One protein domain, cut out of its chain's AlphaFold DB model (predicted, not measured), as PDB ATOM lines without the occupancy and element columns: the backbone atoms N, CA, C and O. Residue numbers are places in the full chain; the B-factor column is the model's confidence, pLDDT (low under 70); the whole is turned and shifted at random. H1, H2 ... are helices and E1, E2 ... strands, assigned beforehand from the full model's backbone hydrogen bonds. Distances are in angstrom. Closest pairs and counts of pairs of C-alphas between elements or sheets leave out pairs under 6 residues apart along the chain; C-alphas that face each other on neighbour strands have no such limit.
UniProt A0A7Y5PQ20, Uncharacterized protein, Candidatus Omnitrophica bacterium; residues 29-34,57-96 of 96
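Overview. This is residues 29 to 34 and 57 to 96 of the 96 residues of an uncharacterized protein of Candidatus Omnitrophica bacterium (UniProt A0A7Y5PQ20). What shows first? There is little regular structure: two short strands, E1 and E2, side by side, helix H1 off to one side, and residues 90 to 96 trailing away. How is it made up? The printed part has 46 residues, 16 in named elements, E1, H1, E2 in order, class mixed; it is only just loose, close to compact, with a radius of gyration of the C-alphas of 11.6 A, spanning 41 by 21 by 14 A.

Arrangement. What do the first residues meet? Residues 29 to 30 pair in parallel with residues 61 to 62 of E1, residues 59 to 62. How do E1 and E2, residues 83 to 85, stand? They are parallel neighbours at 8 degrees, with N 61 and O 84 within hydrogen-bond range at 2.8 A. Where is H1, residues 66 to 74? It completes a strand-helix-strand unit, parallel neighbour strands with a helix between, its crossover right-handed; its closest C-alpha to E2 is Ala 69, 7.8 A from that of Leu 85. In H1 every O i to N i+4 pair is within range.

Along the chain. Where does E1 begin? C-alpha 59 is at (151.557, 166.257, 120.403), and E1 measures 9.9 A. How long are H1 and E2? H1 measures 12.1 A and E2 6.7 A, ending at C-alpha 85, (152.338, 173.033, 115.280).

Size, cuts and confidence. How large is it? The farthest C-alphas, Gly 57 and Gly 96, are 42.5 A apart. Is it unbroken and sure? Residues 35 to 56 are not printed, with C-alphas 34 and 57 21.0 A apart; no link is long, and residues 91 to 96 have pLDDT under 70.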
ATOM      1  N   LEU A  29     158.015 166.994 119.972       94.19
ATOM      2  CA  LEU A  29     158.951 166.559 118.938       94.19
ATOM      3  C   LEU A  29     159.631 167.767 118.296       94.19
ATOM      4  O   LEU A  29     158.973 168.581 117.647       94.19
ATOM      5  N   ASP A  30     160.953 167.831 118.446       93.81
ATOM      6  CA  ASP A  30     161.808 168.705 117.651       93.81
ATOM      7  C   ASP A  30     162.143 168.009 116.330       93.81
ATOM      8  O   ASP A  30     162.664 166.893 116.318       93.81
ATOM      9  N   LEU A  31     161.777 168.650 115.223       93.81
ATOM     10  CA  LEU A  31     161.935 168.134 113.871       93.81
ATOM     11  C   LEU A  31     162.985 168.922 113.077       93.81
ATOM     12  O   LEU A  31     163.012 168.818 111.852       93.81
ATOM     13  N   ALA A  32     163.850 169.700 113.739       89.69
ATOM     14  CA  ALA A  32     164.855 170.540 113.086       89.69
ATOM     15  C   ALA A  32     165.815 169.770 112.163       89.69
ATOM     16  O   ALA A  32     166.212 170.316 111.140       89.69
ATOM     17  N   GLU A  33     166.122 168.509 112.474       88.56
ATOM     18  CA  GLU A  33     167.020 167.651 111.677       88.56
ATOM     19  C   GLU A  33     166.275 166.619 110.816       88.56
ATOM     20  O   GLU A  33     166.890 165.797 110.139       88.56
ATOM     21  N   LEU A  34     164.938 166.613 110.850       89.56
ATOM     22  CA  LEU A  34     164.163 165.676 110.046       89.56
ATOM     23  C   LEU A  34     164.048 166.192 108.617       89.56
ATOM     24  O   LEU A  34     163.360 167.181 108.382       89.56
ATOM     25  N   GLY A  57     146.790 160.730 122.770       89.62
ATOM     26  CA  GLY A  57     148.046 161.471 122.804       89.62
ATOM     27  C   GLY A  57     147.862 162.970 122.550       89.62
ATOM     28  O   GLY A  57     146.991 163.393 121.784       89.62
ATOM     29  N   ARG A  58     148.711 163.780 123.184       93.94
ATOM     30  CA  ARG A  58     148.866 165.211 122.892       93.94
ATOM     31  C   ARG A  58     150.249 165.428 122.310       93.94
ATOM     32  O   ARG A  58     151.204 164.934 122.890       93.94
ATOM     33  N   LEU A  59     150.335 166.107 121.176       94.88
ATOM     34  CA  LEU A  59     151.557 166.257 120.403       94.88
ATOM     35  C   LEU A  59     151.819 167.728 120.094       94.88
ATOM     36  O   LEU A  59     150.959 168.400 119.530       94.88
ATOM     37  N   ASP A  60     153.018 168.191 120.411       95.31
ATOM     38  CA  ASP A  60     153.513 169.511 120.037       95.31
ATOM     39  C   ASP A  60     154.704 169.326 119.078       95.31
ATOM     40  O   ASP A  60     155.681 168.648 119.402       95.31
ATOM     41  N   LEU A  61     154.592 169.877 117.867       95.81
ATOM     42  CA  LEU A  61     155.602 169.798 116.813       95.81
ATOM     43  C   LEU A  61     156.360 171.120 116.704       95.81
ATOM     44  O   LEU A  61     155.753 172.180 116.513       95.81
ATOM     45  N   PHE A  62     157.684 171.046 116.752       95.38
ATOM     46  CA  PHE A  62     158.580 172.186 116.615       95.38
ATOM     47  C   PHE A  62     159.516 172.000 115.422       95.38
ATOM     48  O   PHE A  62     159.945 170.886 115.140       95.38
ATOM     49  N   GLN A  63     159.798 173.092 114.704       94.31
ATOM     50  CA  GLN A  63     160.631 173.095 113.493       94.31
ATOM     51  C   GLN A  63     160.200 172.050 112.451       94.31
ATOM     52  O   GLN A  63     161.030 171.440 111.781       94.31
ATOM     53  N   ALA A  64     158.889 171.830 112.300       92.94
ATOM     54  CA  ALA A  64     158.389 170.838 111.353       92.94
ATOM     55  C   ALA A  64     158.761 171.229 109.910       92.94
ATOM     56  O   ALA A  64     158.488 172.374 109.523       92.94
ATOM     57  N   PRO A  65     159.297 170.300 109.094       92.44
ATOM     58  CA  PRO A  65     159.541 170.540 107.675       92.44
ATOM     59  C   PRO A  65     158.274 171.015 106.964       92.44
ATOM     60  O   PRO A  65     157.176 170.517 107.247       92.44
ATOM     61  N   GLN A  66     158.410 171.933 106.004       90.94
ATOM     62  CA  GLN A  66     157.254 172.510 105.303       90.94
ATOM     63  C   GLN A  66     156.377 171.440 104.647       90.94
ATOM     64  O   GLN A  66     155.148 171.514 104.717       90.94
ATOM     65  N   VAL A  67     156.991 170.400 104.073       91.88
ATOM     66  CA  VAL A  67     156.267 169.283 103.453       91.88
ATOM     67  C   VAL A  67     155.384 168.536 104.459       91.88
ATOM     68  O   VAL A  67     154.252 168.175 104.134       91.88
ATOM     69  N   LEU A  68     155.843 168.353 105.701       93.44
ATOM     70  CA  LEU A  68     155.051 167.722 106.754       93.44
ATOM     71  C   LEU A  68     153.909 168.641 107.188       93.44
ATOM     72  O   LEU A  68     152.759 168.207 107.218       93.44
ATOM     73  N   ALA A  69     154.207 169.914 107.461       93.31
ATOM     74  CA  ALA A  69     153.204 170.905 107.845       93.31
ATOM     75  C   ALA A  69     152.083 171.025 106.797       93.31
ATOM     76  O   ALA A  69     150.900 170.997 107.143       93.31
ATOM     77  N   HIS A  70     152.447 171.064 105.511       93.62
ATOM     78  CA  HIS A  70     151.500 171.083 104.400       93.62
ATOM     79  C   HIS A  70     150.604 169.839 104.384       93.62
ATOM     80  O   HIS A  70     149.386 169.949 104.235       93.62
ATOM     81  N   ASN A  71     151.178 168.647 104.574       95.06
ATOM     82  CA  ASN A  71     150.396 167.415 104.606       95.06
ATOM     83  C   ASN A  71     149.456 167.365 105.817       95.06
ATOM     84  O   ASN A  71     148.288 167.020 105.646       95.06
ATOM     85  N   LEU A  72     149.916 167.769 107.008       96.19
ATOM     86  CA  LEU A  72     149.086 167.854 108.216       96.19
ATOM     87  C   LEU A  72     147.906 168.818 108.031       96.19
ATOM     88  O   LEU A  72     146.787 168.492 108.429       96.19
ATOM     89  N   TYR A  73     148.133 169.971 107.395       95.12
ATOM     90  CA  TYR A  73     147.068 170.908 107.031       95.12
ATOM     91  C   TYR A  73     146.071 170.263 106.063       95.12
ATOM     92  O   TYR A  73     144.868 170.254 106.322       95.12
ATOM     93  N   ARG A  74     146.573 169.661 104.976       95.38
ATOM     94  CA  ARG A  74     145.755 169.054 103.918       95.38
ATOM     95  C   ARG A  74     144.832 167.952 104.439       95.38
ATOM     96  O   ARG A  74     143.709 167.835 103.958       95.38
ATOM     97  N   VAL A  75     145.285 167.149 105.404       95.00
ATOM     98  CA  VAL A  75     144.462 166.086 106.014       95.00
ATOM     99  C   VAL A  75     143.631 166.564 107.211       95.00
ATOM    100  O   VAL A  75     142.997 165.746 107.873       95.00
ATOM    101  N   GLY A  76     143.641 167.866 107.513       95.50
ATOM    102  CA  GLY A  76     142.862 168.463 108.597       95.50
ATOM    103  C   GLY A  76     143.380 168.151 110.003       95.50
ATOM    104  O   GLY A  76     142.640 168.299 110.964       95.50
ATOM    105  N   LEU A  77     144.633 167.718 110.162       95.75
ATOM    106  CA  LEU A  77     145.182 167.401 111.485       95.75
ATOM    107  C   LEU A  77     145.551 168.637 112.298       95.75
ATOM    108  O   LEU A  77     145.488 168.582 113.521       95.75
ATOM    109  N   LEU A  78     145.890 169.754 111.651       94.50
ATOM    110  CA  LEU A  78     146.218 170.998 112.359       94.50
ATOM    111  C   LEU A  78     145.012 171.641 113.066       94.50
ATOM    112  O   LEU A  78     145.190 172.576 113.836       94.50
ATOM    113  N   THR A  79     143.791 171.152 112.824       94.50
ATOM    114  CA  THR A  79     142.594 171.562 113.576       94.50
ATOM    115  C   THR A  79     142.313 170.647 114.771       94.50
ATOM    116  O   THR A  79     141.375 170.892 115.531       94.50
ATOM    117  N   HIS A  80     143.103 169.585 114.959       95.12
ATOM    118  CA  HIS A  80     142.925 168.657 116.063       95.12
ATOM    119  C   HIS A  80     143.334 169.329 117.388       95.12
ATOM    120  O   HIS A  80     144.466 169.789 117.506       95.12
ATOM    121  N   PRO A  81     142.493 169.319 118.439       94.12
ATOM    122  CA  PRO A  81     142.735 170.082 119.674       94.12
ATOM    123  C   PRO A  81     143.954 169.613 120.483       94.12
ATOM    124  O   PRO A  81     144.354 170.254 121.449       94.12
ATOM    125  N   ARG A  82     144.513 168.455 120.122       94.31
ATOM    126  CA  ARG A  82     145.676 167.839 120.772       94.31
ATOM    127  C   ARG A  82     146.921 167.801 119.889       94.31
ATOM    128  O   ARG A  82     147.887 167.156 120.275       94.31
ATOM    129  N   LEU A  83     146.880 168.436 118.720       95.81
ATOM    130  CA  LEU A  83     148.057 168.652 117.890       95.81
ATOM    131  C   LEU A  83     148.336 170.148 117.812       95.81
ATOM    132  O   LEU A  83     147.518 170.898 117.289       95.81
ATOM    133  N   THR A  84     149.510 170.562 118.270       95.81
ATOM    134  CA  THR A  84     150.005 171.922 118.063       95.81
ATOM    135  C   THR A  84     151.178 171.876 117.101       95.81
ATOM    136  O   THR A  84     152.111 171.101 117.288       95.81
ATOM    137  N   LEU A  85     151.160 172.734 116.085       93.88
ATOM    138  CA  LEU A  85     152.338 173.033 115.280       93.88
ATOM    139  C   LEU A  85     152.867 174.397 115.723       93.88
ATOM    140  O   LEU A  85     152.297 175.425 115.370       93.88
ATOM    141  N   THR A  86     153.916 174.395 116.541       90.12
ATOM    142  CA  THR A  86     154.443 175.611 117.174       90.12
ATOM    143  C   THR A  86     155.260 176.444 116.195       90.12
ATOM    144  O   THR A  86     155.132 177.664 116.164       90.12
ATOM    145  N   GLN A  87     156.096 175.788 115.390       87.31
ATOM    146  CA  GLN A  87     156.925 176.454 114.393       87.31
ATOM    147  C   GLN A  87     157.161 175.525 113.206       87.31
ATOM    148  O   GLN A  87     157.529 174.362 113.375       87.31
ATOM    149  N   THR A  88     156.965 176.046 111.999       84.19
ATOM    150  CA  THR A  88     157.456 175.421 110.770       84.19
ATOM    151  C   THR A  88     158.892 175.838 110.534       84.19
ATOM    152  O   THR A  88     159.235 177.003 110.758       84.19
ATOM    153  N   ARG A  89     159.715 174.918 110.030       85.12
ATOM    154  CA  ARG A  89     161.051 175.271 109.564       85.12
ATOM    155  C   ARG A  89     160.926 176.315 108.449       85.12
ATOM    156  O   ARG A  89     160.154 176.141 107.501       85.12
ATOM    157  N   MET A  90     161.644 177.423 108.595       70.50
ATOM    158  CA  MET A  90     161.863 178.350 107.491       70.50
ATOM    159  C   MET A  90     163.051 177.803 106.712       70.50
ATOM    160  O   MET A  90     164.186 177.967 107.144       70.50
ATOM    161  N   ASP A  91     162.793 177.110 105.607       63.31
ATOM    162  CA  ASP A  91     163.854 176.846 104.642       63.31
ATOM    163  C   ASP A  91     164.288 178.205 104.082       63.31
ATOM    164  O   ASP A  91     163.441 178.987 103.636       63.31
ATOM    165  N   GLU A  92     165.579 178.528 104.170       52.53
ATOM    166  CA  GLU A  92     166.146 179.752 103.600       52.53
ATOM    167  C   GLU A  92     166.016 179.713 102.071       52.53
ATOM    168  O   GLU A  92     166.938 179.375 101.335       52.53
ATOM    169  N   ALA A  93     164.840 180.072 101.562       55.25
ATOM    170  CA  ALA A  93     164.665 180.443 100.177       55.25
ATOM    171  C   ALA A  93     164.878 181.961 100.073       55.25
ATOM    172  O   ALA A  93     163.970 182.739 100.347       55.25
ATOM    173  N   HIS A  94     166.066 182.330  99.585       47.25
ATOM    174  CA  HIS A  94     166.477 183.650  99.081       47.25
ATOM    175  C   HIS A  94     166.991 184.664 100.116       47.25
ATOM    176  O   HIS A  94     166.304 185.611 100.495       47.25
ATOM    177  N   ALA A  95     168.283 184.556 100.423       39.12
ATOM    178  CA  ALA A  95     169.129 185.723 100.651       39.12
ATOM    179  C   ALA A  95     170.352 185.643  99.718       39.12
ATOM    180  O   ALA A  95     171.361 185.043 100.076       39.12
ATOM    181  N   GLY A  96     170.239 186.250  98.528       41.50
ATOM    182  CA  GLY A  96     171.360 186.524  97.615       41.50
ATOM    183  C   GLY A  96     171.349 185.738  96.320       41.50
ATOM    184  O   GLY A  96     171.985 184.666  96.297       41.50
TER     185      GLY A  96